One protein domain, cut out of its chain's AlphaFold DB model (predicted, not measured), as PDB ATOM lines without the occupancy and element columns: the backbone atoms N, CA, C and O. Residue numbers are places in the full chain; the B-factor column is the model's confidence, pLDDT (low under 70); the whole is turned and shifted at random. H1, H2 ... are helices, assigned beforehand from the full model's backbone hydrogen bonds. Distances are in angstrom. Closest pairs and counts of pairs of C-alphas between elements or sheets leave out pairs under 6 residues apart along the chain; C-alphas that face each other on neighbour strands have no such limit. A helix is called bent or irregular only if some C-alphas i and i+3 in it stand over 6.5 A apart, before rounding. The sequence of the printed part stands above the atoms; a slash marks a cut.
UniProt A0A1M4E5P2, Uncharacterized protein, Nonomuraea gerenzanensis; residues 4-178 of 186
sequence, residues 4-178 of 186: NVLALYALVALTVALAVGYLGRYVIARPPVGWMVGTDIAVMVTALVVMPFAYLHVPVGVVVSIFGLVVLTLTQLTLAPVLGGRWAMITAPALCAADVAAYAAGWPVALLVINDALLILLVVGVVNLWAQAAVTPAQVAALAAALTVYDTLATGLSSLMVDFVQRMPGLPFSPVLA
ATOM      1  N   ASN A   4     -32.503  31.156  28.285       69.06
ATOM      2  CA  ASN A   4     -31.376  31.175  27.353       69.06
ATOM      3  C   ASN A   4     -31.786  31.351  25.877       69.06
ATOM      4  O   ASN A   4     -31.007  31.890  25.097       69.06
ATOM      5  N   VAL A   5     -32.994  30.933  25.477       77.56
ATOM      6  CA  VAL A   5     -33.447  31.055  24.075       77.56
ATOM      7  C   VAL A   5     -33.768  32.509  23.724       77.56
ATOM      8  O   VAL A   5     -33.437  32.975  22.639       77.56
ATOM      9  N   LEU A   6     -34.362  33.252  24.664       80.88
ATOM     10  CA  LEU A   6     -34.641  34.677  24.478       80.88
ATOM     11  C   LEU A   6     -33.351  35.496  24.407       80.88
ATOM     12  O   LEU A   6     -33.239  36.372  23.555       80.88
ATOM     13  N   ALA A   7     -32.368  35.181  25.258       80.75
ATOM     14  CA  ALA A   7     -31.052  35.813  25.214       80.75
ATOM     15  C   ALA A   7     -30.349  35.567  23.868       80.75
ATOM     16  O   ALA A   7     -29.814  36.502  23.276       80.75
ATOM     17  N   LEU A   8     -30.425  34.340  23.340       82.12
ATOM     18  CA  LEU A   8     -29.892  34.010  22.020       82.12
ATOM     19  C   LEU A   8     -30.577  34.816  20.909       82.12
ATOM     20  O   LEU A   8     -29.896  35.435  20.098       82.12
ATOM     21  N   TYR A   9     -31.913  34.857  20.880       87.56
ATOM     22  CA  TYR A   9     -32.634  35.655  19.884       87.56
ATOM     23  C   TYR A   9     -32.310  37.147  19.988       87.56
ATOM     24  O   TYR A   9     -32.155  37.806  18.961       87.56
ATOM     25  N   ALA A  10     -32.147  37.670  21.205       88.69
ATOM     26  CA  ALA A  10     -31.728  39.049  21.421       88.69
ATOM     27  C   ALA A  10     -30.312  39.313  20.881       88.69
ATOM     28  O   ALA A  10     -30.107  40.318  20.206       88.69
ATOM     29  N   LEU A  11     -29.356  38.405  21.110       88.62
ATOM     30  CA  LEU A  11     -27.992  38.510  20.571       88.62
ATOM     31  C   LEU A  11     -27.970  38.436  19.041       88.62
ATOM     32  O   LEU A  11     -27.283  39.229  18.395       88.62
ATOM     33  N   VAL A  12     -28.757  37.539  18.443       91.06
ATOM     34  CA  VAL A  12     -28.894  37.450  16.981       91.06
ATOM     35  C   VAL A  12     -29.474  38.750  16.420       91.06
ATOM     36  O   VAL A  12     -28.896  39.330  15.501       91.06
ATOM     37  N   ALA A  13     -30.566  39.257  17.000       92.12
ATOM     38  CA  ALA A  13     -31.177  40.516  16.578       92.12
ATOM     39  C   ALA A  13     -30.213  41.705  16.728       92.12
ATOM     40  O   ALA A  13     -30.108  42.531  15.819       92.12
ATOM     41  N   LEU A  14     -29.462  41.760  17.833       94.25
ATOM     42  CA  LEU A  14     -28.419  42.759  18.060       94.25
ATOM     43  C   LEU A  14     -27.329  42.678  16.987       94.25
ATOM     44  O   LEU A  14     -26.947  43.703  16.434       94.25
ATOM     45  N   THR A  15     -26.864  41.475  16.654       93.25
ATOM     46  CA  THR A  15     -25.827  41.258  15.632       93.25
ATOM     47  C   THR A  15     -26.286  41.760  14.267       93.25
ATOM     48  O   THR A  15     -25.550  42.484  13.597       93.25
ATOM     49  N   VAL A  16     -27.525  41.446  13.875       94.31
ATOM     50  CA  VAL A  16     -28.121  41.935  12.621       94.31
ATOM     51  C   VAL A  16     -28.226  43.462  12.630       94.31
ATOM     52  O   VAL A  16     -27.808  44.113  11.670       94.31
ATOM     53  N   ALA A  17     -28.728  44.050  13.719       95.38
ATOM     54  CA  ALA A  17     -28.854  45.500  13.853       95.38
ATOM     55  C   ALA A  17     -27.491  46.211  13.784       95.38
ATOM     56  O   ALA A  17     -27.362  47.237  13.112       95.38
ATOM     57  N   LEU A  18     -26.463  45.651  14.429       95.06
ATOM     58  CA  LEU A  18     -25.092  46.154  14.362       95.06
ATOM     59  C   LEU A  18     -24.517  46.022  12.951       95.06
ATOM     60  O   LEU A  18     -23.909  46.975  12.474       95.06
ATOM     61  N   ALA A  19     -24.743  44.904  12.258       93.50
ATOM     62  CA  ALA A  19     -24.250  44.700  10.898       93.50
ATOM     63  C   ALA A  19     -24.830  45.731   9.918       93.50
ATOM     64  O   ALA A  19     -24.073  46.364   9.181       93.50
ATOM     65  N   VAL A  20     -26.148  45.959   9.964       94.56
ATOM     66  CA  VAL A  20     -26.830  46.976   9.141       94.56
ATOM     67  C   VAL A  20     -26.392  48.387   9.540       94.56
ATOM     68  O   VAL A  20     -26.083  49.220   8.688       94.56
ATOM     69  N   GLY A  21     -26.330  48.660  10.845       94.81
ATOM     70  CA  GLY A  21     -25.914  49.954  11.376       94.81
ATOM     71  C   GLY A  21     -24.454  50.297  11.080       94.81
ATOM     72  O   GLY A  21     -24.128  51.481  10.983       94.81
ATOM     73  N   TYR A  22     -23.594  49.287  10.939       94.25
ATOM     74  CA  TYR A  22     -22.208  49.426  10.510       94.25
ATOM     75  C   TYR A  22     -22.140  49.747   9.017       94.25
ATOM     76  O   TYR A  22     -21.499  50.727   8.646       94.25
ATOM     77  N   LEU A  23     -22.871  48.998   8.182       92.25
ATOM     78  CA  LEU A  23     -22.901  49.184   6.726       92.25
ATOM     79  C   LEU A  23     -23.318  50.600   6.327       92.25
ATOM     80  O   LEU A  23     -22.753  51.184   5.407       92.25
ATOM     81  N   GLY A  24     -24.297  51.165   7.039       91.19
ATOM     82  CA  GLY A  24     -24.787  52.518   6.779       91.19
ATOM     83  C   GLY A  24     -23.864  53.646   7.256       91.19
ATOM     84  O   GLY A  24     -24.122  54.799   6.920       91.19
ATOM     85  N   ARG A  25     -22.827  53.356   8.057       92.62
ATOM     86  CA  ARG A  25     -21.979  54.383   8.697       92.62
ATOM     87  C   ARG A  25     -20.498  54.286   8.353       92.62
ATOM     88  O   ARG A  25     -19.825  55.313   8.351       92.62
ATOM     89  N   TYR A  26     -19.990  53.085   8.098       92.69
ATOM     90  CA  TYR A  26     -18.560  52.833   7.985       92.69
ATOM     91  C   TYR A  26     -18.212  52.119   6.684       92.69
ATOM     92  O   TYR A  26     -18.871  51.166   6.265       92.69
ATOM     93  N   VAL A  27     -17.112  52.559   6.081       86.75
ATOM     94  CA  VAL A  27     -16.507  51.921   4.915       86.75
ATOM     95  C   VAL A  27     -15.241  51.216   5.372       86.75
ATOM     96  O   VAL A  27     -14.340  51.843   5.934       86.75
ATOM     97  N   ILE A  28     -15.172  49.909   5.140       84.19
ATOM     98  CA  ILE A  28     -13.960  49.135   5.397       84.19
ATOM     99  C   ILE A  28     -12.964  49.484   4.294       84.19
ATOM    100  O   ILE A  28     -13.312  49.490   3.109       84.19
ATOM    101  N   ALA A  29     -11.724  49.791   4.678       73.50
ATOM    102  CA  ALA A  29     -10.653  50.012   3.718       73.50
ATOM    103  C   ALA A  29     -10.533  48.763   2.842       73.50
ATOM    104  O   ALA A  29     -10.161  47.691   3.322       73.50
ATOM    105  N   ARG A  30     -10.908  48.890   1.565       63.50
ATOM    106  CA  ARG A  30     -10.834  47.774   0.629       63.50
ATOM    107  C   ARG A  30      -9.363  47.388   0.514       63.50
ATOM    108  O   ARG A  30      -8.559  48.246   0.138       63.50
ATOM    109  N   PRO A  31      -8.986  46.135   0.815       59.81
ATOM    110  CA  PRO A  31      -7.686  45.680   0.380       59.81
ATOM    111  C   PRO A  31      -7.664  45.772  -1.158       59.81
ATOM    112  O   PRO A  31      -8.730  45.706  -1.783       59.81
ATOM    113  N   PRO A  32      -6.494  45.939  -1.795       57.78
ATOM    114  CA  PRO A  32      -6.356  45.930  -3.252       57.78
ATOM    115  C   PRO A  32      -6.544  44.501  -3.792       57.78
ATOM    116  O   PRO A  32      -5.700  43.964  -4.501       57.78
ATOM    117  N   VAL A  33      -7.627  43.841  -3.388       57.59
ATOM    118  CA  VAL A  33      -8.016  42.531  -3.879       57.59
ATOM    119  C   VAL A  33      -8.684  42.775  -5.222       57.59
ATOM    120  O   VAL A  33      -9.565  43.630  -5.341       57.59
ATOM    121  N   GLY A  34      -8.227  42.053  -6.243       62.31
ATOM    122  CA  GLY A  34      -8.883  42.032  -7.543       62.31
ATOM    123  C   GLY A  34     -10.353  41.619  -7.431       62.31
ATOM    124  O   GLY A  34     -10.850  41.242  -6.369       62.31
ATOM    125  N   TRP A  35     -11.079  41.715  -8.540       68.56
ATOM    126  CA  TRP A  35     -12.470  41.268  -8.583       68.56
ATOM    127  C   TRP A  35     -12.523  39.770  -8.272       68.56
ATOM    128  O   TRP A  35     -11.725  39.020  -8.831       68.56
ATOM    129  N   MET A  36     -13.453  39.341  -7.410       71.00
ATOM    130  CA  MET A  36     -13.641  37.912  -7.156       71.00
ATOM    131  C   MET A  36     -14.060  37.224  -8.451       71.00
ATOM    132  O   MET A  36     -15.098  37.556  -9.035       71.00
ATOM    133  N   VAL A  37     -13.274  36.248  -8.888       80.88
ATOM    134  CA  VAL A  37     -13.604  35.394 -10.032       80.88
ATOM    135  C   VAL A  37     -14.254  34.094  -9.559       80.88
ATOM    136  O   VAL A  37     -14.197  33.733  -8.386       80.88
ATOM    137  N   GLY A  38     -14.892  33.353 -10.472       78.50
ATOM    138  CA  GLY A  38     -15.527  32.070 -10.134       78.50
ATOM    139  C   GLY A  38     -14.566  31.059  -9.494       78.50
ATOM    140  O   GLY A  38     -14.965  30.307  -8.608       78.50
ATOM    141  N   THR A  39     -13.286  31.094  -9.880       83.06
ATOM    142  CA  THR A  39     -12.230  30.266  -9.283       83.06
ATOM    143  C   THR A  39     -12.034  30.558  -7.796       83.06
ATOM    144  O   THR A  39     -11.862  29.621  -7.022       83.06
ATOM    145  N   ASP A  40     -12.134  31.819  -7.374       81.38
ATOM    146  CA  ASP A  40     -11.966  32.200  -5.966       81.38
ATOM    147  C   ASP A  40     -13.075  31.590  -5.103       81.38
ATOM    148  O   ASP A  40     -12.830  31.116  -3.996       81.38
ATOM    149  N   ILE A  41     -14.294  31.527  -5.643       80.81
ATOM    150  CA  ILE A  41     -15.442  30.905  -4.974       80.81
ATOM    151  C   ILE A  41     -15.251  29.402  -4.879       80.81
ATOM    152  O   ILE A  41     -15.507  28.835  -3.822       80.81
ATOM    153  N   ALA A  42     -14.781  28.757  -5.948       84.44
ATOM    154  CA  ALA A  42     -14.487  27.330  -5.920       84.44
ATOM    155  C   ALA A  42     -13.426  27.011  -4.856       84.44
ATOM    156  O   ALA A  42     -13.651  26.134  -4.027       84.44
ATOM    157  N   VAL A  43     -12.326  27.773  -4.811       86.00
ATOM    158  CA  VAL A  43     -11.276  27.622  -3.790       86.00
ATOM    159  C   VAL A  43     -11.838  27.835  -2.387       86.00
ATOM    160  O   VAL A  43     -11.561  27.037  -1.493       86.00
ATOM    161  N   MET A  44     -12.654  28.867  -2.187       82.69
ATOM    162  CA  MET A  44     -13.275  29.158  -0.897       82.69
ATOM    163  C   MET A  44     -14.248  28.056  -0.458       82.69
ATOM    164  O   MET A  44     -14.188  27.627   0.691       82.69
ATOM    165  N   VAL A  45     -15.098  27.553  -1.358       84.06
ATOM    166  CA  VAL A  45     -15.988  26.409  -1.093       84.06
ATOM    167  C   VAL A  45     -15.164  25.180  -0.737       84.06
ATOM    168  O   VAL A  45     -15.418  24.557   0.288       84.06
ATOM    169  N   THR A  46     -14.155  24.839  -1.540       86.44
ATOM    170  CA  THR A  46     -13.284  23.691  -1.267       86.44
ATOM    171  C   THR A  46     -12.597  23.835   0.083       86.44
ATOM    172  O   THR A  46     -12.608  22.887   0.863       86.44
ATOM    173  N   ALA A  47     -12.056  25.013   0.398       84.19
ATOM    174  CA  ALA A  47     -11.454  25.279   1.695       84.19
ATOM    175  C   ALA A  47     -12.470  25.075   2.826       84.19
ATOM    176  O   ALA A  47     -12.190  24.311   3.742       84.19
ATOM    177  N   LEU A  48     -13.666  25.666   2.733       83.44
ATOM    178  CA  LEU A  48     -14.721  25.538   3.746       83.44
ATOM    179  C   LEU A  48     -15.195  24.091   3.942       83.44
ATOM    180  O   LEU A  48     -15.472  23.692   5.069       83.44
ATOM    181  N   VAL A  49     -15.256  23.300   2.870       83.56
ATOM    182  CA  VAL A  49     -15.660  21.887   2.915       83.56
ATOM    183  C   VAL A  49     -14.553  21.002   3.491       83.56
ATOM    184  O   VAL A  49     -14.834  20.107   4.279       83.56
ATOM    185  N   VAL A  50     -13.293  21.231   3.111       84.00
ATOM    186  CA  VAL A  50     -12.150  20.389   3.516       84.00
ATOM    187  C   VAL A  50     -11.684  20.705   4.937       84.00
ATOM    188  O   VAL A  50     -11.256  19.812   5.671       84.00
ATOM    189  N   MET A  51     -11.765  21.970   5.341       80.00
ATOM    190  CA  MET A  51     -11.223  22.485   6.599       80.00
ATOM    191  C   MET A  51     -11.723  21.731   7.849       80.00
ATOM    192  O   MET A  51     -10.875  21.353   8.659       80.00
ATOM    193  N   PRO A  52     -13.018  21.389   8.003       74.88
ATOM    194  CA  PRO A  52     -13.499  20.568   9.120       74.88
ATOM    195  C   PRO A  52     -12.828  19.189   9.222       74.88
ATOM    196  O   PRO A  52     -12.497  18.743  10.319       74.88
ATOM    197  N   PHE A  53     -12.560  18.530   8.091       79.25
ATOM    198  CA  PHE A  53     -11.863  17.236   8.064       79.25
ATOM    199  C   PHE A  53     -10.374  17.390   8.380       79.25
ATOM    200  O   PHE A  53      -9.792  16.582   9.112       79.25
ATOM    201  N   ALA A  54      -9.752  18.443   7.844       81.00
ATOM    202  CA  ALA A  54      -8.359  18.764   8.121       81.00
ATOM    203  C   ALA A  54      -8.149  19.017   9.621       81.00
ATOM    204  O   ALA A  54      -7.188  18.513  10.202       81.00
ATOM    205  N   TYR A  55      -9.092  19.700  10.280       73.25
ATOM    206  CA  TYR A  55      -9.014  19.989  11.711       73.25
ATOM    207  C   TYR A  55      -8.945  18.755  12.613       73.25
ATOM    208  O   TYR A  55      -8.375  18.838  13.700       73.25
ATOM    209  N   LEU A  56      -9.431  17.594  12.170       77.06
ATOM    210  CA  LEU A  56      -9.296  16.355  12.942       77.06
ATOM    211  C   LEU A  56      -7.855  15.827  13.014       77.06
ATOM    212  O   LEU A  56      -7.542  15.023  13.896       77.06
ATOM    213  N   HIS A  57      -6.974  16.278  12.128       84.00
ATOM    214  CA  HIS A  57      -5.602  15.779  12.014       84.00
ATOM    215  C   HIS A  57      -4.553  16.821  12.424       84.00
ATOM    216  O   HIS A  57      -3.375  16.498  12.553       84.00
ATOM    217  N   VAL A  58      -4.971  18.069  12.642       80.50
ATOM    218  CA  VAL A  58      -4.080  19.180  12.989       80.50
ATOM    219  C   VAL A  58      -3.909  19.268  14.515       80.50
ATOM    220  O   VAL A  58      -4.897  19.166  15.246       80.50
ATOM    221  N   PRO A  59      -2.681  19.491  15.031       86.19
ATOM    222  CA  PRO A  59      -2.459  19.708  16.456       86.19
ATOM    223  C   PRO A  59      -3.256  20.901  16.986       86.19
ATOM    224  O   PRO A  59      -3.280  21.969  16.375       86.19
ATOM    225  N   VAL A  60      -3.836  20.751  18.176       79.75
ATOM    226  CA  VAL A  60      -4.721  21.756  18.787       79.75
ATOM    227  C   VAL A  60      -4.069  23.142  18.878       79.75
ATOM    228  O   VAL A  60      -4.707  24.140  18.555       79.75
ATOM    229  N   GLY A  61      -2.782  23.219  19.234       80.56
ATOM    230  CA  GLY A  61      -2.060  24.496  19.307       80.56
ATOM    231  C   GLY A  61      -1.989  25.244  17.970       80.56
ATOM    232  O   GLY A  61      -2.073  26.472  17.947       80.56
ATOM    233  N   VAL A  62      -1.906  24.521  16.847       84.00
ATOM    234  CA  VAL A  62      -1.921  25.114  15.501       84.00
ATOM    235  C   VAL A  62      -3.312  25.653  15.179       84.00
ATOM    236  O   VAL A  62      -3.433  26.782  14.713       84.00
ATOM    237  N   VAL A  63      -4.362  24.887  15.491       80.44
ATOM    238  CA  VAL A  63      -5.759  25.313  15.300       80.44
ATOM    239  C   VAL A  63      -6.037  26.600  16.072       80.44
ATOM    240  O   VAL A  63      -6.447  27.592  15.472       80.44
ATOM    241  N   VAL A  64      -5.728  26.617  17.370       83.06
ATOM    242  CA  VAL A  64      -5.901  27.789  18.242       83.06
ATOM    243  C   VAL A  64      -5.130  28.998  17.713       83.06
ATOM    244  O   VAL A  64      -5.665  30.102  17.698       83.06
ATOM    245  N   SER A  65      -3.899  28.804  17.235       85.75
ATOM    246  CA  SER A  65      -3.084  29.902  16.697       85.75
ATOM    247  C   SER A  65      -3.679  30.494  15.416       85.75
ATOM    248  O   SER A  65      -3.732  31.714  15.271       85.75
ATOM    249  N   ILE A  66      -4.164  29.644  14.502       86.56
ATOM    250  CA  ILE A  66      -4.828  30.079  13.265       86.56
ATOM    251  C   ILE A  66      -6.115  30.837  13.600       86.56
ATOM    252  O   ILE A  66      -6.320  31.939  13.096       86.56
ATOM    253  N   PHE A  67      -6.957  30.284  14.478       84.81
ATOM    254  CA  PHE A  67      -8.182  30.954  14.914       84.81
ATOM    255  C   PHE A  67      -7.886  32.285  15.600       84.81
ATOM    256  O   PHE A  67      -8.493  33.288  15.243       84.81
ATOM    257  N   GLY A  68      -6.914  32.329  16.512       87.94
ATOM    258  CA  GLY A  68      -6.502  33.559  17.183       87.94
ATOM    259  C   GLY A  68      -6.032  34.632  16.199       87.94
ATOM    260  O   GLY A  68      -6.426  35.789  16.322       87.94
ATOM    261  N   LEU A  69      -5.261  34.257  15.173       91.56
ATOM    262  CA  LEU A  69      -4.839  35.176  14.111       91.56
ATOM    263  C   LEU A  69      -6.036  35.704  13.305       91.56
ATOM    264  O   LEU A  69      -6.133  36.907  13.054       91.56
ATOM    265  N   VAL A  70      -6.958  34.825  12.906       90.75
ATOM    266  CA  VAL A  70      -8.167  35.203  12.155       90.75
ATOM    267  C   VAL A  70      -9.055  36.127  12.989       90.75
ATOM    268  O   VAL A  70      -9.469  37.181  12.508       90.75
ATOM    269  N   VAL A  71      -9.299  35.789  14.256       91.69
ATOM    270  CA  VAL A  71     -10.088  36.607  15.187       91.69
ATOM    271  C   VAL A  71      -9.436  37.972  15.382       91.69
ATOM    272  O   VAL A  71     -10.114  38.990  15.247       91.69
ATOM    273  N   LEU A  72      -8.126  38.015  15.634       94.31
ATOM    274  CA  LEU A  72      -7.382  39.259  15.825       94.31
ATOM    275  C   LEU A  72      -7.459  40.162  14.592       94.31
ATOM    276  O   LEU A  72      -7.778  41.346  14.711       94.31
ATOM    277  N   THR A  73      -7.175  39.608  13.412       91.94
ATOM    278  CA  THR A  73      -7.156  40.366  12.153       91.94
ATOM    279  C   THR A  73      -8.541  40.887  11.791       91.94
ATOM    280  O   THR A  73      -8.682  42.076  11.512       91.94
ATOM    281  N   LEU A  74      -9.578  40.051  11.870       91.31
ATOM    282  CA  LEU A  74     -10.951  40.481  11.610       91.31
ATOM    283  C   LEU A  74     -11.420  41.518  12.629       91.31
ATOM    284  O   LEU A  74     -11.982  42.534  12.236       91.31
ATOM    285  N   THR A  75     -11.133  41.327  13.916       93.12
ATOM    286  CA  THR A  75     -11.494  42.301  14.959       93.12
ATOM    287  C   THR A  75     -10.821  43.648  14.708       93.12
ATOM    288  O   THR A  75     -11.467  44.693  14.804       93.12
ATOM    289  N   GLN A  76      -9.539  43.642  14.339       93.88
ATOM    290  CA  GLN A  76      -8.800  44.857  14.011       93.88
ATOM    291  C   GLN A  76      -9.388  45.559  12.779       93.88
ATOM    292  O   GLN A  76      -9.597  46.773  12.826       93.88
ATOM    293  N   LEU A  77      -9.712  44.812  11.720       91.50
ATOM    294  CA  LEU A  77     -10.342  45.347  10.512       91.50
ATOM    295  C   LEU A  77     -11.732  45.931  10.796       91.50
ATOM    296  O   LEU A  77     -12.036  47.025  10.322       91.50
ATOM    297  N   THR A  78     -12.552  45.254  11.602       93.19
ATOM    298  CA  THR A  78     -13.889  45.732  11.982       93.19
ATOM    299  C   THR A  78     -13.815  46.998  12.831       93.19
ATOM    300  O   THR A  78     -14.598  47.927  12.628       93.19
ATOM    301  N   LEU A  79     -12.880  47.066  13.784       93.56
ATOM    302  CA  LEU A  79     -12.767  48.198  14.708       93.56
ATOM    303  C   LEU A  79     -12.043  49.409  14.108       93.56
ATOM    304  O   LEU A  79     -12.280  50.527  14.564       93.56
ATOM    305  N   ALA A  80     -11.182  49.226  13.102       93.38
ATOM    306  CA  ALA A  80     -10.377  50.310  12.534       93.38
ATOM    307  C   ALA A  80     -11.204  51.501  12.004       93.38
ATOM    308  O   ALA A  80     -10.839  52.632  12.333       93.38
ATOM    309  N   PRO A  81     -12.324  51.314  11.278       90.75
ATOM    310  CA  PRO A  81     -13.184  52.424  10.851       90.75
ATOM    311  C   PRO A  81     -13.929  53.124  11.995       90.75
ATOM    312  O   PRO A  81     -14.304  54.283  11.855       90.75
ATOM    313  N   VAL A  82     -14.147  52.431  13.117       93.69
ATOM    314  CA  VAL A  82     -14.961  52.920  14.244       93.69
ATOM    315  C   VAL A  82     -14.114  53.683  15.255       93.69
ATOM    316  O   VAL A  82     -14.474  54.774  15.686       93.69
ATOM    317  N   LEU A  83     -12.983  53.100  15.651       92.38
ATOM    318  CA  LEU A  83     -12.104  53.641  16.690       92.38
ATOM    319  C   LEU A  83     -10.909  54.405  16.103       92.38
ATOM    320  O   LEU A  83     -10.191  55.088  16.830       92.38
ATOM    321  N   GLY A  84     -10.672  54.283  14.796       89.31
ATOM    322  CA  GLY A  84      -9.443  54.715  14.144       89.31
ATOM    323  C   GLY A  84      -8.333  53.662  14.245       89.31
ATOM    324  O   GLY A  84      -8.288  52.844  15.167       89.31
ATOM    325  N   GLY A  85      -7.394  53.698  13.292       87.38
ATOM    326  CA  GLY A  85      -6.374  52.654  13.127       87.38
ATOM    327  C   GLY A  85      -5.514  52.400  14.370       87.38
ATOM    328  O   GLY A  85      -5.293  51.246  14.729       87.38
ATOM    329  N   ARG A  86      -5.083  53.457  15.078       91.81
ATOM    330  CA  ARG A  86      -4.240  53.317  16.282       91.81
ATOM    331  C   ARG A  86      -4.978  52.640  17.433       91.81
ATOM    332  O   ARG A  86      -4.410  51.785  18.101       91.81
ATOM    333  N   TRP A  87      -6.231  53.023  17.673       94.06
ATOM    334  CA  TRP A  87      -7.014  52.442  18.760       94.06
ATOM    335  C   TRP A  87      -7.416  51.008  18.441       94.06
ATOM    336  O   TRP A  87      -7.294  50.164  19.316       94.06
ATOM    337  N   ALA A  88      -7.765  50.700  17.189       91.75
ATOM    338  CA  ALA A  88      -8.031  49.328  16.762       91.75
ATOM    339  C   ALA A  88      -6.818  48.395  16.925       91.75
ATOM    340  O   ALA A  88      -6.988  47.245  17.322       91.75
ATOM    341  N   MET A  89      -5.594  48.888  16.691       91.62
ATOM    342  CA  MET A  89      -4.363  48.124  16.953       91.62
ATOM    343  C   MET A  89      -4.142  47.806  18.434       91.62
ATOM    344  O   MET A  89      -3.397  46.884  18.732       91.62
ATOM    345  N   ILE A  90      -4.749  48.556  19.357       96.00
ATOM    346  CA  ILE A  90      -4.636  48.308  20.800       96.00
ATOM    347  C   ILE A  90      -5.819  47.464  21.277       96.00
ATOM    348  O   ILE A  90      -5.637  46.484  21.994       96.00
ATOM    349  N   THR A  91      -7.038  47.817  20.869       94.56
ATOM    350  CA  THR A  91      -8.260  47.178  21.361       94.56
ATOM    351  C   THR A  91      -8.434  45.759  20.837       94.56
ATOM    352  O   THR A  91      -8.841  44.895  21.606       94.56
ATOM    353  N   ALA A  92      -8.080  45.479  19.579       94.19
ATOM    354  CA  ALA A  92      -8.182  44.134  19.021       94.19
ATOM    355  C   ALA A  92      -7.285  43.108  19.747       94.19
ATOM    356  O   ALA A  92      -7.820  42.093  20.206       94.19
ATOM    357  N   PRO A  93      -5.968  43.344  19.940       95.31
ATOM    358  CA  PRO A  93      -5.153  42.424  20.725       95.31
ATOM    359  C   PRO A  93      -5.535  42.425  22.201       95.31
ATOM    360  O   PRO A  93      -5.456  41.368  22.814       95.31
ATOM    361  N   ALA A  94      -5.999  43.542  22.776       95.62
ATOM    362  CA  ALA A  94      -6.479  43.557  24.157       95.62
ATOM    363  C   ALA A  94      -7.704  42.647  24.356       95.62
ATOM    364  O   ALA A  94      -7.741  41.899  25.328       95.62
ATOM    365  N   LEU A  95      -8.671  42.656  23.430       94.12
ATOM    366  CA  LEU A  95      -9.832  41.757  23.473       94.12
ATOM    367  C   LEU A  95      -9.424  40.289  23.301       94.12
ATOM    368  O   LEU A  95      -9.881  39.436  24.059       94.12
ATOM    369  N   CYS A  96      -8.525  39.994  22.360       93.12
ATOM    370  CA  CYS A  96      -8.021  38.631  22.167       93.12
ATOM    371  C   CYS A  96      -7.218  38.142  23.382       93.12
ATOM    372  O   CYS A  96      -7.367  37.002  23.812       93.12
ATOM    373  N   ALA A  97      -6.387  39.005  23.971       93.50
ATOM    374  CA  ALA A  97      -5.647  38.698  25.190       93.50
ATOM    375  C   ALA A  97      -6.586  38.511  26.387       93.50
ATOM    376  O   ALA A  97      -6.323  37.655  27.226       93.50
ATOM    377  N   ALA A  98      -7.685  39.268  26.459       93.88
ATOM    378  CA  ALA A  98      -8.698  39.105  27.493       93.88
ATOM    379  C   ALA A  98      -9.416  37.747  27.391       93.88
ATOM    380  O   ALA A  98      -9.651  37.134  28.429       93.88
ATOM    381  N   ASP A  99      -9.698  37.245  26.182       91.69
ATOM    382  CA  ASP A  99     -10.246  35.891  25.967       91.69
ATOM    383  C   ASP A  99      -9.281  34.820  26.499       91.69
ATOM    384  O   ASP A  99      -9.645  33.998  27.344       91.69
ATOM    385  N   VAL A 100      -8.004  34.908  26.110       90.31
ATOM    386  CA  VAL A 100      -6.951  33.987  26.566       90.31
ATOM    387  C   VAL A 100      -6.735  34.077  28.080       90.31
ATOM    388  O   VAL A 100      -6.560  33.053  28.740       90.31
ATOM    389  N   ALA A 101      -6.768  35.280  28.654       92.50
ATOM    390  CA  ALA A 101      -6.614  35.488  30.089       92.50
ATOM    391  C   ALA A 101      -7.815  34.949  30.876       92.50
ATOM    392  O   ALA A 101      -7.618  34.287  31.892       92.50
ATOM    393  N   ALA A 102      -9.045  35.175  30.404       90.50
ATOM    394  CA  ALA A 102     -10.253  34.631  31.021       90.50
ATOM    395  C   ALA A 102     -10.265  33.097  30.976       90.50
ATOM    396  O   ALA A 102     -10.654  32.454  31.955       90.50
ATOM    397  N   TYR A 103      -9.785  32.518  29.873       86.81
ATOM    398  CA  TYR A 103      -9.555  31.085  29.747       86.81
ATOM    399  C   TYR A 103      -8.517  30.585  30.766       86.81
ATOM    400  O   TYR A 103      -8.817  29.688  31.554       86.81
ATOM    401  N   ALA A 104      -7.333  31.199  30.810       88.75
ATOM    402  CA  ALA A 104      -6.251  30.803  31.714       88.75
ATOM    403  C   ALA A 104      -6.618  30.971  33.201       88.75
ATOM    404  O   ALA A 104      -6.190  30.180  34.038       88.75
ATOM    405  N   ALA A 105      -7.430  31.979  33.529       90.56
ATOM    406  CA  ALA A 105      -7.931  32.238  34.877       90.56
ATOM    407  C   ALA A 105      -9.135  31.360  35.266       90.56
ATOM    408  O   ALA A 105      -9.567  31.396  36.419       90.56
ATOM    409  N   GLY A 106      -9.702  30.593  34.327       87.00
ATOM    410  CA  GLY A 106     -10.878  29.759  34.570       87.00
ATOM    411  C   GLY A 106     -12.132  30.569  34.911       87.00
ATOM    412  O   GLY A 106     -12.900  30.162  35.780       87.00
ATOM    413  N   TRP A 107     -12.338  31.727  34.272       89.75
ATOM    414  CA  TRP A 107     -13.495  32.606  34.499       89.75
ATOM    415  C   TRP A 107     -14.583  32.376  33.437       89.75
ATOM    416  O   TRP A 107     -14.626  33.097  32.439       89.75
ATOM    417  N   PRO A 108     -15.510  31.414  33.629       83.38
ATOM    418  CA  PRO A 108     -16.402  30.945  32.565       83.38
ATOM    419  C   PRO A 108     -17.361  32.022  32.050       83.38
ATOM    420  O   PRO A 108     -17.636  32.080  30.857       83.38
ATOM    421  N   VAL A 109     -17.854  32.899  32.932       85.62
ATOM    422  CA  VAL A 109     -18.766  33.989  32.549       85.62
ATOM    423  C   VAL A 109     -18.027  35.075  31.770       85.62
ATOM    424  O   VAL A 109     -18.541  35.559  30.769       85.62
ATOM    425  N   ALA A 110     -16.814  35.439  32.200       86.81
ATOM    426  CA  ALA A 110     -15.997  36.415  31.485       86.81
ATOM    427  C   ALA A 110     -15.604  35.883  30.102       86.81
ATOM    428  O   ALA A 110     -15.751  36.598  29.115       86.81
ATOM    429  N   LEU A 111     -15.189  34.612  30.032       85.50
ATOM    430  CA  LEU A 111     -14.878  33.935  28.778       85.50
ATOM    431  C   LEU A 111     -16.086  33.937  27.835       85.50
ATOM    432  O   LEU A 111     -15.944  34.332  26.689       85.50
ATOM    433  N   LEU A 112     -17.277  33.575  28.323       85.56
ATOM    434  CA  LEU A 112     -18.504  33.590  27.520       85.56
ATOM    435  C   LEU A 112     -18.799  34.984  26.945       85.56
ATOM    436  O   LEU A 112     -18.999  35.122  25.746       85.56
ATOM    437  N   VAL A 113     -18.786  36.021  27.787       89.06
ATOM    438  CA  VAL A 113     -19.122  37.393  27.366       89.06
ATOM    439  C   VAL A 113     -18.101  37.950  26.371       89.06
ATOM    440  O   VAL A 113     -18.485  38.585  25.389       89.06
ATOM    441  N   ILE A 114     -16.806  37.726  26.612       90.69
ATOM    442  CA  ILE A 114     -15.739  38.187  25.713       90.69
ATOM    443  C   ILE A 114     -15.816  37.440  24.378       90.69
ATOM    444  O   ILE A 114     -15.726  38.071  23.323       90.69
ATOM    445  N   ASN A 115     -16.036  36.126  24.418       89.75
ATOM    446  CA  ASN A 115     -16.163  35.296  23.228       89.75
ATOM    447  C   ASN A 115     -17.376  35.709  22.383       89.75
ATOM    448  O   ASN A 115     -17.223  35.937  21.184       89.75
ATOM    449  N   ASP A 116     -18.543  35.919  22.999       90.19
ATOM    450  CA  ASP A 116     -19.744  36.406  22.309       90.19
ATOM    451  C   ASP A 116     -19.501  37.780  21.667       90.19
ATOM    452  O   ASP A 116     -19.865  38.005  20.511       90.19
ATOM    453  N   ALA A 117     -18.835  38.699  22.373       92.12
ATOM    454  CA  ALA A 117     -18.496  40.010  21.825       92.12
ATOM    455  C   ALA A 117     -17.552  39.906  20.612       92.12
ATOM    456  O   ALA A 117     -17.775  40.579  19.601       92.12
ATOM    457  N   LEU A 118     -16.528  39.048  20.684       92.62
ATOM    458  CA  LEU A 118     -15.626  38.769  19.565       92.62
ATOM    459  C   LEU A 118     -16.388  38.158  18.384       92.62
ATOM    460  O   LEU A 118     -16.238  38.632  17.261       92.62
ATOM    461  N   LEU A 119     -17.256  37.172  18.622       91.50
ATOM    462  CA  LEU A 119     -18.067  36.550  17.574       91.50
ATOM    463  C   LEU A 119     -18.991  37.561  16.887       91.50
ATOM    464  O   LEU A 119     -19.060  37.579  15.658       91.50
ATOM    465  N   ILE A 120     -19.641  38.450  17.642       93.69
ATOM    466  CA  ILE A 120     -20.458  39.532  17.073       93.69
ATOM    467  C   ILE A 120     -19.602  40.439  16.182       93.69
ATOM    468  O   ILE A 120     -19.994  40.728  15.051       93.69
ATOM    469  N   LEU A 121     -18.425  40.869  16.654       94.19
ATOM    470  CA  LEU A 121     -17.510  41.708  15.870       94.19
ATOM    471  C   LEU A 121     -17.027  41.009  14.595       94.19
ATOM    472  O   LEU A 121     -16.919  41.653  13.547       94.19
ATOM    473  N   LEU A 122     -16.766  39.704  14.666       92.56
ATOM    474  CA  LEU A 122     -16.389  38.890  13.515       92.56
ATOM    475  C   LEU A 122     -17.529  38.822  12.498       92.56
ATOM    476  O   LEU A 122     -17.300  39.098  11.322       92.56
ATOM    477  N   VAL A 123     -18.752  38.511  12.934       93.44
ATOM    478  CA  VAL A 123     -19.921  38.431  12.045       93.44
ATOM    479  C   VAL A 123     -20.191  39.784  11.390       93.44
ATOM    480  O   VAL A 123     -20.317  39.856  10.168       93.44
ATOM    481  N   VAL A 124     -20.217  40.868  12.171       94.75
ATOM    482  CA  VAL A 124     -20.398  42.232  11.651       94.75
ATOM    483  C   VAL A 124     -19.311  42.567  10.632       94.75
ATOM    484  O   VAL A 124     -19.631  43.047   9.544       94.75
ATOM    485  N   GLY A 125     -18.049  42.278  10.952       91.38
ATOM    486  CA  GLY A 125     -16.902  42.524  10.082       91.38
ATOM    487  C   GLY A 125     -16.970  41.775   8.763       91.38
ATOM    488  O   GLY A 125     -16.890  42.389   7.704       91.38
ATOM    489  N   VAL A 126     -17.151  40.456   8.822       89.38
ATOM    490  CA  VAL A 126     -17.182  39.586   7.638       89.38
ATOM    491  C   VAL A 126     -18.363  39.940   6.741       89.38
ATOM    492  O   VAL A 126     -18.168  40.132   5.544       89.38
ATOM    493  N   VAL A 127     -19.566  40.104   7.298       89.88
ATOM    494  CA  VAL A 127     -20.754  40.467   6.505       89.88
ATOM    495  C   VAL A 127     -20.553  41.807   5.799       89.88
ATOM    496  O   VAL A 127     -20.849  41.922   4.610       89.88
ATOM    497  N   ASN A 128     -20.009  42.810   6.492       91.19
ATOM    498  CA  ASN A 128     -19.745  44.118   5.892       91.19
ATOM    499  C   ASN A 128     -18.608  44.078   4.872       91.19
ATOM    500  O   ASN A 128     -18.717  44.708   3.824       91.19
ATOM    501  N   LEU A 129     -17.550  43.309   5.134       87.62
ATOM    502  CA  LEU A 129     -16.460  43.107   4.187       87.62
ATOM    503  C   LEU A 129     -16.989  42.501   2.887       87.62
ATOM    504  O   LEU A 129     -16.634  42.970   1.813       87.62
ATOM    505  N   TRP A 130     -17.868  41.507   2.981       83.19
ATOM    506  CA  TRP A 130     -18.474  40.852   1.824       83.19
ATOM    507  C   TRP A 130     -19.454  41.756   1.086       83.19
ATOM    508  O   TRP A 130     -19.389  41.846  -0.136       83.19
ATOM    509  N   ALA A 131     -20.319  42.461   1.817       84.81
ATOM    510  CA  ALA A 131     -21.270  43.405   1.234       84.81
ATOM    511  C   ALA A 131     -20.573  44.579   0.527       84.81
ATOM    512  O   ALA A 131     -21.093  45.116  -0.448       84.81
ATOM    513  N   GLN A 132     -19.401  44.987   1.020       85.12
ATOM    514  CA  GLN A 132     -18.603  46.067   0.442       85.12
ATOM    515  C   GLN A 132     -17.554  45.568  -0.565       85.12
ATOM    516  O   GLN A 132     -16.996  46.379  -1.310       85.12
ATOM    517  N   ALA A 133     -17.280  44.265  -0.615       78.75
ATOM    518  CA  ALA A 133     -16.450  43.653  -1.642       78.75
ATOM    519  C   ALA A 133     -17.206  43.601  -2.978       78.75
ATOM    520  O   ALA A 133     -18.433  43.600  -3.031       78.75
ATOM    521  N   ALA A 134     -16.468  43.559  -4.088       70.44
ATOM    522  CA  ALA A 134     -17.037  43.466  -5.433       70.44
ATOM    523  C   ALA A 134     -17.542  42.039  -5.748       70.44
ATOM    524  O   ALA A 134     -17.165  41.458  -6.763       70.44
ATOM    525  N   VAL A 135     -18.355  41.456  -4.860       74.56
ATOM    526  CA  VAL A 135     -18.971  40.137  -5.048       74.56
ATOM    527  C   VAL A 135     -20.326  40.326  -5.714       74.56
ATOM    528  O   VAL A 135     -21.161  41.101  -5.249       74.56
ATOM    529  N   THR A 136     -20.567  39.627  -6.817       81.19
ATOM    530  CA  THR A 136     -21.865  39.712  -7.500       81.19
ATOM    531  C   THR A 136     -22.936  38.903  -6.749       81.19
ATOM    532  O   THR A 136     -22.621  37.878  -6.139       81.19
ATOM    533  N   PRO A 137     -24.229  39.273  -6.827       81.75
ATOM    534  CA  PRO A 137     -25.304  38.500  -6.195       81.75
ATOM    535  C   PRO A 137     -25.350  37.034  -6.645       81.75
ATOM    536  O   PRO A 137     -25.631  36.147  -5.844       81.75
ATOM    537  N   ALA A 138     -25.020  36.764  -7.913       83.12
ATOM    538  CA  ALA A 138     -24.954  35.410  -8.458       83.12
ATOM    539  C   ALA A 138     -23.868  34.562  -7.775       83.12
ATOM    540  O   ALA A 138     -24.085  33.390  -7.481       83.12
ATOM    541  N   GLN A 139     -22.716  35.165  -7.478       81.88
ATOM    542  CA  GLN A 139     -21.620  34.518  -6.762       81.88
ATOM    543  C   GLN A 139     -21.984  34.217  -5.305       81.88
ATOM    544  O   GLN A 139     -21.722  33.114  -4.825       81.88
ATOM    545  N   VAL A 140     -22.650  35.159  -4.626       82.50
ATOM    546  CA  VAL A 140     -23.179  34.942  -3.269       82.50
ATOM    547  C   VAL A 140     -24.201  33.802  -3.265       82.50
ATOM    548  O   VAL A 140     -24.123  32.916  -2.417       82.50
ATOM    549  N   ALA A 141     -25.121  33.780  -4.233       85.25
ATOM    550  CA  ALA A 141     -26.126  32.726  -4.354       85.25
ATOM    551  C   ALA A 141     -25.500  31.351  -4.642       85.25
ATOM    552  O   ALA A 141     -25.890  30.361  -4.023       85.25
ATOM    553  N   ALA A 142     -24.509  31.283  -5.537       83.69
ATOM    554  CA  ALA A 142     -23.799  30.046  -5.854       83.69
ATOM    555  C   ALA A 142     -23.055  29.485  -4.634       83.69
ATOM    556  O   ALA A 142     -23.153  28.291  -4.346       83.69
ATOM    557  N   LEU A 143     -22.367  30.349  -3.883       83.69
ATOM    558  CA  LEU A 143     -21.730  29.963  -2.630       83.69
ATOM    559  C   LEU A 143     -22.758  29.458  -1.611       83.69
ATOM    560  O   LEU A 143     -22.564  28.396  -1.027       83.69
ATOM    561  N   ALA A 144     -23.846  30.203  -1.400       85.38
ATOM    562  CA  ALA A 144     -24.887  29.831  -0.446       85.38
ATOM    563  C   ALA A 144     -25.509  28.470  -0.791       85.38
ATOM    564  O   ALA A 144     -25.694  27.634   0.093       85.38
ATOM    565  N   ALA A 145     -25.773  28.219  -2.076       86.88
ATOM    566  CA  ALA A 145     -26.270  26.936  -2.558       86.88
ATOM    567  C   ALA A 145     -25.264  25.804  -2.298       86.88
ATOM    568  O   ALA A 145     -25.637  24.778  -1.731       86.88
ATOM    569  N   ALA A 146     -23.986  25.999  -2.643       85.06
ATOM    570  CA  ALA A 146     -22.940  25.006  -2.403       85.06
ATOM    571  C   ALA A 146     -22.777  24.686  -0.908       85.06
ATOM    572  O   ALA A 146     -22.706  23.516  -0.532       85.06
ATOM    573  N   LEU A 147     -22.779  25.713  -0.053       84.88
ATOM    574  CA  LEU A 147     -22.690  25.545   1.397       84.88
ATOM    575  C   LEU A 147     -23.928  24.871   1.980       84.88
ATOM    576  O   LEU A 147     -23.787  24.048   2.872       84.88
ATOM    577  N   THR A 148     -25.118  25.149   1.451       87.25
ATOM    578  CA  THR A 148     -26.355  24.481   1.887       87.25
ATOM    579  C   THR A 148     -26.330  22.996   1.528       87.25
ATOM    580  O   THR A 148     -26.696  22.155   2.349       87.25
ATOM    581  N   VAL A 149     -25.862  22.652   0.322       86.88
ATOM    582  CA  VAL A 149     -25.674  21.251  -0.086       86.88
ATOM    583  C   VAL A 149     -24.666  20.566   0.831       86.88
ATOM    584  O   VAL A 149     -24.956  19.494   1.359       86.88
ATOM    585  N   TYR A 150     -23.509  21.195   1.056       82.38
ATOM    586  CA  TYR A 150     -22.503  20.675   1.975       82.38
ATOM    587  C   TYR A 150     -23.070  20.468   3.381       82.38
ATOM    588  O   TYR A 150     -22.923  19.379   3.921       82.38
ATOM    589  N   ASP A 151     -23.741  21.465   3.953       82.56
ATOM    590  CA  ASP A 151     -24.252  21.417   5.323       82.56
ATOM    591  C   ASP A 151     -25.319  20.329   5.493       82.56
ATOM    592  O   ASP A 151     -25.295  19.573   6.463       82.56
ATOM    593  N   THR A 152     -26.188  20.163   4.491       83.00
ATOM    594  CA  THR A 152     -27.187  19.084   4.462       83.00
ATOM    595  C   THR A 152     -26.513  17.710   4.448       83.00
ATOM    596  O   THR A 152     -26.928  16.809   5.178       83.00
ATOM    597  N   LEU A 153     -25.457  17.540   3.645       81.69
ATOM    598  CA  LEU A 153     -24.707  16.284   3.570       81.69
ATOM    599  C   LEU A 153     -23.889  16.033   4.838       81.69
ATOM    600  O   LEU A 153     -23.926  14.932   5.376       81.69
ATOM    601  N   ALA A 154     -23.177  17.037   5.342       73.50
ATOM    602  CA  ALA A 154     -22.362  16.928   6.543       73.50
ATOM    603  C   ALA A 154     -23.235  16.624   7.767       73.50
ATOM    604  O   ALA A 154     -22.942  15.689   8.509       73.50
ATOM    605  N   THR A 155     -24.344  17.341   7.942       74.50
ATOM    606  CA  THR A 155     -25.280  17.122   9.054       74.50
ATOM    607  C   THR A 155     -26.038  15.803   8.914       74.50
ATOM    608  O   THR A 155     -26.270  15.118   9.907       74.50
ATOM    609  N   GLY A 156     -26.421  15.426   7.691       71.06
ATOM    610  CA  GLY A 156     -27.206  14.218   7.440       71.06
ATOM    611  C   GLY A 156     -26.396  12.920   7.415       71.06
ATOM    612  O   GLY A 156     -26.934  11.869   7.758       71.06
ATOM    613  N   LEU A 157     -25.125  12.966   7.001       60.06
ATOM    614  CA  LEU A 157     -24.327  11.770   6.697       60.06
ATOM    615  C   LEU A 157     -23.066  11.616   7.553       60.06
ATOM    616  O   LEU A 157     -22.384  10.601   7.417       60.06
ATOM    617  N   SER A 158     -22.720  12.579   8.415       62.22
ATOM    618  CA  SER A 158     -21.461  12.521   9.166       62.22
ATOM    619  C   SER A 158     -21.611  12.799  10.663       62.22
ATOM    620  O   SER A 158     -22.397  13.641  11.087       62.22
ATOM    621  N   SER A 159     -20.790  12.124  11.475       68.06
ATOM    622  CA  SER A 159     -20.588  12.439  12.898       68.06
ATOM    623  C   SER A 159     -19.605  13.595  13.119       68.06
ATOM    624  O   SER A 159     -19.324  13.939  14.263       68.06
ATOM    625  N   LEU A 160     -19.098  14.228  12.052       65.81
ATOM    626  CA  LEU A 160     -18.014  15.216  12.116       65.81
ATOM    627  C   LEU A 160     -18.287  16.358  13.080       65.81
ATOM    628  O   LEU A 160     -17.395  16.752  13.823       65.81
ATOM    629  N   MET A 161     -19.508  16.891  13.082       63.72
ATOM    630  CA  MET A 161     -19.865  17.963  14.008       63.72
ATOM    631  C   MET A 161     -19.876  17.486  15.459       63.72
ATOM    632  O   MET A 161     -19.460  18.233  16.338       63.72
ATOM    633  N   VAL A 162     -20.275  16.238  15.718       66.25
ATOM    634  CA  VAL A 162     -20.209  15.644  17.062       66.25
ATOM    635  C   VAL A 162     -18.751  15.499  17.500       66.25
ATOM    636  O   VAL A 162     -18.398  15.952  18.587       66.25
ATOM    637  N   ASP A 163     -17.894  14.958  16.636       67.12
ATOM    638  CA  ASP A 163     -16.474  14.730  16.932       67.12
ATOM    639  C   ASP A 163     -15.699  16.052  17.100       67.12
ATOM    640  O   ASP A 163     -14.833  16.182  17.971       67.12
ATOM    641  N   PHE A 164     -16.042  17.073  16.311       66.62
ATOM    642  CA  PHE A 164     -15.472  18.416  16.415       66.62
ATOM    643  C   PHE A 164     -15.915  19.116  17.708       66.62
ATOM    644  O   PHE A 164     -15.072  19.612  18.461       66.62
ATOM    645  N   VAL A 165     -17.214  19.083  18.032       64.38
ATOM    646  CA  VAL A 165     -17.761  19.644  19.283       64.38
ATOM    647  C   VAL A 165     -17.189  18.948  20.517       64.38
ATOM    648  O   VAL A 165     -17.016  19.599  21.543       64.38
ATOM    649  N   GLN A 166     -16.848  17.661  20.434       68.56
ATOM    650  CA  GLN A 166     -16.198  16.934  21.529       68.56
ATOM    651  C   GLN A 166     -14.719  17.297  21.722       68.56
ATOM    652  O   GLN A 166     -14.218  17.181  22.838       68.56
ATOM    653  N   ARG A 167     -14.013  17.747  20.677       65.81
ATOM    654  CA  ARG A 167     -12.588  18.129  20.757       65.81
ATOM    655  C   ARG A 167     -12.339  19.565  21.206       65.81
ATOM    656  O   ARG A 167     -11.242  19.878  21.656       65.81
ATOM    657  N   MET A 168     -13.330  20.432  21.050       61.81
ATOM    658  CA  MET A 168     -13.237  21.856  21.359       61.81
ATOM    659  C   MET A 168     -13.522  22.317  22.806       61.81
ATOM    660  O   MET A 168     -13.190  23.470  23.099       61.81
ATOM    661  N   PRO A 169     -14.104  21.531  23.741       63.06
ATOM    662  CA  PRO A 169     -14.395  22.040  25.076       63.06
ATOM    663  C   PRO A 169     -13.113  22.457  25.801       63.06
ATOM    664  O   PRO A 169     -12.190  21.662  25.959       63.06
ATOM    665  N   GLY A 170     -13.078  23.701  26.281       60.78
ATOM    666  CA  GLY A 170     -11.964  24.203  27.081       60.78
ATOM    667  C   GLY A 170     -10.734  24.601  26.265       60.78
ATOM    668  O   GLY A 170      -9.621  24.382  26.729       60.78
ATOM    669  N   LEU A 171     -10.920  25.202  25.088       62.62
ATOM    670  CA  LEU A 171      -9.863  25.884  24.334       62.62
ATOM    671  C   LEU A 171     -10.188  27.381  24.175       62.62
ATOM    672  O   LEU A 171     -11.366  27.725  24.042       62.62
ATOM    673  N   PRO A 172      -9.179  28.273  24.156       49.16
ATOM    674  CA  PRO A 172      -9.392  29.690  23.858       49.16
ATOM    675  C   PRO A 172      -9.884  29.864  22.412       49.16
ATOM    676  O   PRO A 172      -9.537  29.064  21.539       49.16
ATOM    677  N   PHE A 173     -10.700  30.892  22.159       56.88
ATOM    678  CA  PHE A 173     -11.357  31.167  20.866       56.88
ATOM    679  C   PHE A 173     -12.340  30.106  20.334       56.88
ATOM    680  O   PHE A 173     -12.914  30.303  19.261       56.88
ATOM    681  N   SER A 174     -12.582  29.002  21.048       55.62
ATOM    682  CA  SER A 174     -13.643  28.060  20.672       55.62
ATOM    683  C   SER A 174     -15.016  28.716  20.852       55.62
ATOM    684  O   SER A 174     -15.216  29.370  21.875       55.62
ATOM    685  N   PRO A 175     -15.995  28.493  19.950       52.53
ATOM    686  CA  PRO A 175     -17.381  28.870  20.197       52.53
ATOM    687  C   PRO A 175     -17.856  28.215  21.495       52.53
ATOM    688  O   PRO A 175     -17.922  26.984  21.604       52.53
ATOM    689  N   VAL A 176     -18.132  29.029  22.508       58.69
ATOM    690  CA  VAL A 176     -18.529  28.520  23.816       58.69
ATOM    691  C   VAL A 176     -20.041  28.353  23.840       58.69
ATOM    692  O   VAL A 176     -20.797  29.315  23.917       58.69
ATOM    693  N   LEU A 177     -20.512  27.108  23.792       54.66
ATOM    694  CA  LEU A 177     -21.940  26.836  23.928       54.66
ATOM    695  C   LEU A 177     -22.390  27.175  25.357       54.66
ATOM    696  O   LEU A 177     -21.985  26.518  26.315       54.66
ATOM    697  N   ALA A 178     -23.280  28.162  25.511       50.62
ATOM    698  CA  ALA A 178     -23.846  28.553  26.810       50.62
ATOM    699  C   ALA A 178     -24.545  27.386  27.546       50.62
ATOM    700  O   ALA A 178     -24.693  27.395  28.769       50.62
TER     701      ALA A 178
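This is residues 4 to 178 of the 186 residues of an uncharacterized protein of Nonomuraea gerenzanensis (UniProt A0A1M4E5P2). The helices make an open frame in two parts: a cluster of four built round the long helix H5, with the H3 and H4 hairpin on one side of it and H1 on the other, and a pair, H2 and H6, set side by side, with an empty space between pair and cluster. Short H7 sits at the ends of H2 and H6 where the frame turns back. The printed part has 175 residues with seven named helices, H1 to H7 in order, and no named strand; the class is all helix, and the helices that touch are mostly crossed. It is compact, with a radius of gyration of the C-alphas of 17.2 A and spans of 46 by 44 by 34 A.

H1, residues 4 to 23, begins at C-alpha 4 (-31.376, 31.175, 27.353) and is 28.7 A long. H2, residues 38 to 55, is 25.8 A long and has a kink of 31 degrees near residue 49. H3, residues 60 to 83, is 32.8 A long. H2 and H3 are irregular, but only just: C-alphas 49 and 52 are 6.7 A apart, C-alphas 78 and 81 are 6.8 A apart. H4, residues 85 to 104, is 28.7 A long. H5, residues 108 to 132, is 35.6 A long and begins at C-alpha 108 (-16.402, 30.945, 32.565). H6, residues 137 to 157, is 29.7 A long. H7, residues 160 to 167, is 10.6 A long and ends at C-alpha 167 (-12.588, 18.129, 20.757).

H5 is the hub. H1 touches it with residues 15 to 23 alone, closest at the C-alphas of Ala 19 and Val 124, 4.6 A, the same way at 37 degrees, only just a steep tilt. H3 touches H5 with residues 71 to 78 alone, closest at the C-alphas of Thr 78 and Gly 125, 4.8 A, at a steep tilt of 64 degrees. H4 forms helical hairpins with H3, closest at the C-alphas of Ala 80 and Ala 88, 4.9 A, and with H5, closest at the C-alphas of Ala 102 and Leu 111, 5.2 A. H2 and H6 touch at a shallow tilt of 25 degrees, the same way, closest at the C-alphas of Ile 41 and Leu 143, 6.8 A. H2 and H7 only just touch, with 3 pairs of C-alphas within 8 A, the closest being Pro 52 and Leu 160, 7.6 A. H6 and H7 touch only at the corner, and only just, with 3 pairs of C-alphas within 8 A, the closest being Ala 154 and Leu 160, 7.3 A. H2 and H5 are apart, as are H5 and H6, and H3 and H6. In H1, H5, H6 and H7 every O i to N i+4 pair is within hydrogen-bond range; in H2 it is 12 of 14, in H3 18 of 20, in H4 15 of 16.

The two C-alphas farthest apart, those of Arg 86 and Leu 157, are 47.1 A apart. The printed part has no cut. The link from H1 to H2, residues 24 to 37, is long; the other links between helices are tight. The mean pLDDT of the printed part is 82.8, with residue 4, residues 30 to 35 and residues 157 to 178 under 70.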